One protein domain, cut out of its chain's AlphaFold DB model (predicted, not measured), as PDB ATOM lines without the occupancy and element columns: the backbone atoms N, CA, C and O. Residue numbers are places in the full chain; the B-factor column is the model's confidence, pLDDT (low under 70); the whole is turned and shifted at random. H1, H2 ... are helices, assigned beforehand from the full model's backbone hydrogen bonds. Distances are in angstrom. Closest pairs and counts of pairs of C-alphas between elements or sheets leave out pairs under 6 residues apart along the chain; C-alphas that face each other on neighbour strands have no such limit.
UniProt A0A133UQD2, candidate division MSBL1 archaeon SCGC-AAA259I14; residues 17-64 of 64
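Overview. This is residues 17 to 64 of the 64 residues of a protein of candidate division MSBL1 archaeon SCGC-AAA259I14 (UniProt A0A133UQD2). Three helices follow one another in an open zigzag: short H1 packs by the first turns of H2, and H2 and H3 meet near their ends in a wide L, with most of H3 sticking out. The printed part has 48 residues, with H1, H2 and H3 in that order and no named strand, all helix in class. It is an extended rod, with a radius of gyration of the C-alphas of 14.9 A and spans of 46 by 17 by 15 A.

Along the chain. H1, residues 17 to 23, begins at C-alpha 17 (14.735, 7.936, 70.272) and is 10.0 A long. H2, residues 33 to 47, is 21.2 A long. H3, residues 50 to 62, is 18.6 A long and ends at C-alpha 62 (29.478, -28.871, 87.927).

Arrangement. H1 and H2 touch, about perpendicular at 83 degrees, through residues 33 to 37 of H2 alone; the closest C-alphas, of Ile 22 and Val 36, are 7.5 A apart. H2 and H3 are close but not clearly touching, about perpendicular at 76 degrees; their closest C-alphas, of Leu 45 and Ile 51, are 6.0 A apart. H1 and H3 are apart. In H1, H2 and H3 every O i to N i+4 pair is within hydrogen-bond range.

Size, cuts and confidence. The C-alphas farthest apart, of Glu 17 and Arg 64, are 47.2 A apart. The printed part has no cut and no long link. Only residue 64 has pLDDT under 70.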
ATOM      1  N   GLU A  17      13.486   7.319  69.807       96.69
ATOM      2  CA  GLU A  17      14.735   7.936  70.272       96.69
ATOM      3  C   GLU A  17      15.805   6.885  70.601       96.69
ATOM      4  O   GLU A  17      16.956   7.004  70.184       96.69
ATOM      5  N   GLN A  18      15.422   5.806  71.292       94.31
ATOM      6  CA  GLN A  18      16.318   4.677  71.565       94.31
ATOM      7  C   GLN A  18      16.779   4.004  70.270       94.31
ATOM      8  O   GLN A  18      17.938   3.608  70.143       94.31
ATOM      9  N   TRP A  19      15.883   3.886  69.294       95.12
ATOM     10  CA  TRP A  19      16.201   3.288  68.008       95.12
ATOM     11  C   TRP A  19      17.185   4.129  67.196       95.12
ATOM     12  O   TRP A  19      18.105   3.576  66.594       95.12
ATOM     13  N   ASP A  20      17.037   5.451  67.209       94.62
ATOM     14  CA  ASP A  20      17.961   6.348  66.517       94.62
ATOM     15  C   ASP A  20      19.358   6.326  67.152       94.62
ATOM     16  O   ASP A  20      20.355   6.312  66.427       94.62
ATOM     17  N   LEU A  21      19.452   6.178  68.479       92.75
ATOM     18  CA  LEU A  21      20.728   5.902  69.150       92.75
ATOM     19  C   LEU A  21      21.351   4.579  68.676       92.75
ATOM     20  O   LEU A  21      22.532   4.548  68.335       92.75
ATOM     21  N   ILE A  22      20.567   3.496  68.606       92.44
ATOM     22  CA  ILE A  22      21.052   2.172  68.175       92.44
ATOM     23  C   ILE A  22      21.521   2.195  66.713       92.44
ATOM     24  O   ILE A  22      22.550   1.598  66.389       92.44
ATOM     25  N   LYS A  23      20.815   2.901  65.819       91.31
ATOM     26  CA  LYS A  23      21.211   3.019  64.403       91.31
ATOM     27  C   LYS A  23      22.595   3.632  64.230       91.31
ATOM     28  O   LYS A  23      23.330   3.186  63.352       91.31
ATOM     29  N   ASN A  24      22.955   4.607  65.063       91.38
ATOM     30  CA  ASN A  24      24.261   5.268  64.996       91.38
ATOM     31  C   ASN A  24      25.430   4.329  65.341       91.38
ATOM     32  O   ASN A  24      26.576   4.641  65.032       91.38
ATOM     33  N   LEU A  25      25.154   3.172  65.954       89.81
ATOM     34  CA  LEU A  25      26.155   2.159  66.306       89.81
ATOM     35  C   LEU A  25      26.352   1.100  65.207       89.81
ATOM     36  O   LEU A  25      27.258   0.264  65.297       89.81
ATOM     37  N   LYS A  26      25.516   1.121  64.165       89.81
ATOM     38  CA  LYS A  26      25.595   0.190  63.036       89.81
ATOM     39  C   LYS A  26      26.908   0.376  62.262       89.81
ATOM     40  O   LYS A  26      27.383   1.493  62.096       89.81
ATOM     41  N   GLY A  27      27.489  -0.723  61.784       87.12
ATOM     42  CA  GLY A  27      28.790  -0.743  61.100       87.12
ATOM     43  C   GLY A  27      29.963  -0.994  62.050       87.12
ATOM     44  O   GLY A  27      30.806  -1.829  61.750       87.12
ATOM     45  N   SER A  28      29.977  -0.364  63.231       83.31
ATOM     46  CA  SER A  28      31.002  -0.631  64.258       83.31
ATOM     47  C   SER A  28      30.642  -1.817  65.160       83.31
ATOM     48  O   SER A  28      31.515  -2.589  65.539       83.31
ATOM     49  N   PHE A  29      29.358  -1.974  65.505       86.38
ATOM     50  CA  PHE A  29      28.878  -3.009  66.438       86.38
ATOM     51  C   PHE A  29      28.197  -4.207  65.749       86.38
ATOM     52  O   PHE A  29      27.795  -5.157  66.425       86.38
ATOM     53  N   GLY A  30      28.055  -4.167  64.421       88.25
ATOM     54  CA  GLY A  30      27.443  -5.226  63.617       88.25
ATOM     55  C   GLY A  30      26.747  -4.712  62.353       88.25
ATOM     56  O   GLY A  30      26.489  -3.511  62.206       88.25
ATOM     57  N   ASP A  31      26.410  -5.645  61.460       87.94
ATOM     58  CA  ASP A  31      25.843  -5.348  60.136       87.94
ATOM     59  C   ASP A  31      24.313  -5.243  60.129       87.94
ATOM     60  O   ASP A  31      23.722  -4.518  59.324       87.94
ATOM     61  N   ASN A  32      23.642  -5.952  61.038       91.69
ATOM     62  CA  ASN A  32      22.193  -5.894  61.207       91.69
ATOM     63  C   ASN A  32      21.820  -5.487  62.638       91.69
ATOM     64  O   ASN A  32      22.621  -5.555  63.567       91.69
ATOM     65  N   ASN A  33      20.569  -5.065  62.815       91.12
ATOM     66  CA  ASN A  33      20.114  -4.509  64.087       91.12
ATOM     67  C   ASN A  33      20.161  -5.528  65.236       91.12
ATOM     68  O   ASN A  33      20.419  -5.152  66.375       91.12
ATOM     69  N   ALA A  34      19.916  -6.810  64.949       91.25
ATOM     70  CA  ALA A  34      19.950  -7.854  65.967       91.25
ATOM     71  C   ALA A  34      21.380  -8.096  66.471       91.25
ATOM     72  O   ALA A  34      21.574  -8.301  67.668       91.25
ATOM     73  N   ASP A  35      22.369  -8.022  65.581       91.50
ATOM     74  CA  ASP A  35      23.779  -8.147  65.941       91.50
ATOM     75  C   ASP A  35      24.251  -6.940  66.744       91.50
ATOM     76  O   ASP A  35      24.864  -7.129  67.789       91.50
ATOM     77  N   VAL A  36      23.874  -5.721  66.344       94.38
ATOM     78  CA  VAL A  36      24.184  -4.508  67.120       94.38
ATOM     79  C   VAL A  36      23.635  -4.624  68.546       94.38
ATOM     80  O   VAL A  36      24.378  -4.441  69.509       94.38
ATOM     81  N   VAL A  37      22.361  -5.003  68.703       94.00
ATOM     82  CA  VAL A  37      21.747  -5.197  70.028       94.00
ATOM     83  C   VAL A  37      22.448  -6.314  70.808       94.00
ATOM     84  O   VAL A  37      22.733  -6.136  71.991       94.00
ATOM     85  N   ARG A  38      22.784  -7.441  70.164       92.94
ATOM     86  CA  ARG A  38      23.541  -8.528  70.805       92.94
ATOM     87  C   ARG A  38      24.888  -8.027  71.323       92.94
ATOM     88  O   ARG A  38      25.225  -8.306  72.471       92.94
ATOM     89  N   THR A  39      25.643  -7.303  70.503       93.88
ATOM     90  CA  THR A  39      26.971  -6.798  70.865       93.88
ATOM     91  C   THR A  39      26.886  -5.830  72.039       93.88
ATOM     92  O   THR A  39      27.671  -5.958  72.975       93.88
ATOM     93  N   ILE A  40      25.901  -4.925  72.048       93.31
ATOM     94  CA  ILE A  40      25.663  -4.001  73.170       93.31
ATOM     95  C   ILE A  40      25.405  -4.775  74.468       93.31
ATOM     96  O   ILE A  40      26.027  -4.488  75.489       93.31
ATOM     97  N   VAL A  41      24.525  -5.781  74.430       93.19
ATOM     98  CA  VAL A  41      24.208  -6.598  75.613       93.19
ATOM     99  C   VAL A  41      25.447  -7.339  76.115       93.19
ATOM    100  O   VAL A  41      25.732  -7.305  77.310       93.19
ATOM    101  N   LEU A  42      26.211  -7.975  75.224       91.25
ATOM    102  CA  LEU A  42      27.436  -8.687  75.603       91.25
ATOM    103  C   LEU A  42      28.492  -7.746  76.193       91.25
ATOM    104  O   LEU A  42      29.097  -8.081  77.210       91.25
ATOM    105  N   ALA A  43      28.684  -6.570  75.593       90.88
ATOM    106  CA  ALA A  43      29.620  -5.563  76.085       90.88
ATOM    107  C   ALA A  43      29.227  -5.059  77.481       90.88
ATOM    108  O   ALA A  43      30.074  -4.994  78.369       90.88
ATOM    109  N   TRP A  44      27.940  -4.783  77.706       92.38
ATOM    110  CA  TRP A  44      27.442  -4.357  79.015       92.38
ATOM    111  C   TRP A  44      27.610  -5.446  80.083       92.38
ATOM    112  O   TRP A  44      28.076  -5.168  81.187       92.38
ATOM    113  N   LEU A  45      27.292  -6.703  79.751       89.25
ATOM    114  CA  LEU A  45      27.485  -7.833  80.667       89.25
ATOM    115  C   LEU A  45      28.964  -8.048  81.020       89.25
ATOM    116  O   LEU A  45      29.272  -8.426  82.152       89.25
ATOM    117  N   ALA A  46      29.870  -7.810  80.069       86.69
ATOM    118  CA  ALA A  46      31.307  -7.865  80.306       86.69
ATOM    119  C   ALA A  46      31.774  -6.725  81.225       86.69
ATOM    120  O   ALA A  46      32.509  -6.979  82.176       86.69
ATOM    121  N   GLU A  47      31.305  -5.493  80.999       88.75
ATOM    122  CA  GLU A  47      31.634  -4.323  81.829       88.75
ATOM    123  C   GLU A  47      31.193  -4.502  83.291       88.75
ATOM    124  O   GLU A  47      31.877  -4.059  84.211       88.75
ATOM    125  N   LYS A  48      30.058  -5.173  83.523       86.94
ATOM    126  CA  LYS A  48      29.544  -5.447  84.876       86.94
ATOM    127  C   LYS A  48      30.155  -6.679  85.543       86.94
ATOM    128  O   LYS A  48      29.702  -7.046  86.621       86.94
ATOM    129  N   SER A  49      31.144  -7.331  84.926       81.38
ATOM    130  CA  SER A  49      31.727  -8.599  85.402       81.38
ATOM    131  C   SER A  49      30.704  -9.736  85.572       81.38
ATOM    132  O   SER A  49      30.998 -10.766  86.183       81.38
ATOM    133  N   PHE A  50      29.514  -9.597  84.979       76.69
ATOM    134  CA  PHE A  50      28.422 -10.555  85.132       76.69
ATOM    135  C   PHE A  50      28.735 -11.872  84.415       76.69
ATOM    136  O   PHE A  50      28.413 -12.955  84.892       76.69
ATOM    137  N   ILE A  51      29.435 -11.795  83.276       74.88
ATOM    138  CA  ILE A  51      29.870 -12.987  82.534       74.88
ATOM    139  C   ILE A  51      30.825 -13.832  83.386       74.88
ATOM    140  O   ILE A  51      30.668 -15.049  83.445       74.88
ATOM    141  N   SER A  52      31.794 -13.212  84.068       75.31
ATOM    142  CA  SER A  52      32.748 -13.940  84.913       75.31
ATOM    143  C   SER A  52      32.094 -14.573  86.140       75.31
ATOM    144  O   SER A  52      32.458 -15.688  86.507       75.31
ATOM    145  N   GLU A  53      31.120 -13.893  86.744       78.38
ATOM    146  CA  GLU A  53      30.381 -14.398  87.904       78.38
ATOM    147  C   GLU A  53      29.555 -15.635  87.533       78.38
ATOM    148  O   GLU A  53      29.746 -16.702  88.115       78.38
ATOM    149  N   VAL A  54      28.753 -15.545  86.467       81.12
ATOM    150  CA  VAL A  54      27.928 -16.664  85.981       81.12
ATOM    151  C   VAL A  54      28.779 -17.861  85.548       81.12
ATOM    152  O   VAL A  54      28.401 -19.012  85.773       81.12
ATOM    153  N   VAL A  55      29.934 -17.629  84.910       81.94
ATOM    154  CA  VAL A  55      30.844 -18.722  84.527       81.94
ATOM    155  C   VAL A  55      31.396 -19.429  85.764       81.94
ATOM    156  O   VAL A  55      31.430 -20.660  85.781       81.94
ATOM    157  N   LYS A  56      31.774 -18.675  86.802       79.25
ATOM    158  CA  LYS A  56      32.296 -19.232  88.051       79.25
ATOM    159  C   LYS A  56      31.242 -20.057  88.791       79.25
ATOM    160  O   LYS A  56      31.503 -21.210  89.110       79.25
ATOM    161  N   GLU A  57      30.031 -19.529  88.958       83.75
ATOM    162  CA  GLU A  57      28.911 -20.270  89.563       83.75
ATOM    163  C   GLU A  57      28.587 -21.565  88.802       83.75
ATOM    164  O   GLU A  57      28.265 -22.608  89.384       83.75
ATOM    165  N   LYS A  58      28.683 -21.519  87.471       82.56
ATOM    166  CA  LYS A  58      28.455 -22.691  86.630       82.56
ATOM    167  C   LYS A  58      29.561 -23.740  86.768       82.56
ATOM    168  O   LYS A  58      29.256 -24.923  86.699       82.56
ATOM    169  N   MET A  59      30.816 -23.335  86.955       82.38
ATOM    170  CA  MET A  59      31.909 -24.266  87.264       82.38
ATOM    171  C   MET A  59      31.716 -24.887  88.652       82.38
ATOM    172  O   MET A  59      31.700 -26.111  88.760       82.38
ATOM    173  N   ASP A  60      31.427 -24.072  89.669       83.56
ATOM    174  CA  ASP A  60      31.211 -24.527  91.052       83.56
ATOM    175  C   ASP A  60      30.023 -25.503  91.186       83.56
ATOM    176  O   ASP A  60      30.004 -26.344  92.084       83.56
ATOM    177  N   SER A  61      29.007 -25.393  90.322       82.94
ATOM    178  CA  SER A  61      27.846 -26.301  90.298       82.94
ATOM    179  C   SER A  61      28.066 -27.587  89.500       82.94
ATOM    180  O   SER A  61      27.303 -28.530  89.682       82.94
ATOM    181  N   LEU A  62      29.081 -27.646  88.633       77.00
ATOM    182  CA  LEU A  62      29.478 -28.871  87.927       77.00
ATOM    183  C   LEU A  62      30.435 -29.739  88.760       77.00
ATOM    184  O   LEU A  62      30.548 -30.932  88.491       77.00
ATOM    185  N   GLU A  63      31.126 -29.148  89.738       72.31
ATOM    186  CA  GLU A  63      32.031 -29.849  90.664       72.31
ATOM    187  C   GLU A  63      31.323 -30.429  91.911       72.31
ATOM    188  O   GLU A  63      31.971 -31.100  92.716       72.31
ATOM    189  N   ARG A  64      30.013 -30.195  92.077       60.03
ATOM    190  CA  ARG A  64      29.171 -30.761  93.151       60.03
ATOM    191  C   ARG A  64      28.335 -31.933  92.657       60.03
ATOM    192  O   ARG A  64      28.141 -32.865  93.467       60.03
TER     193      ARG A  64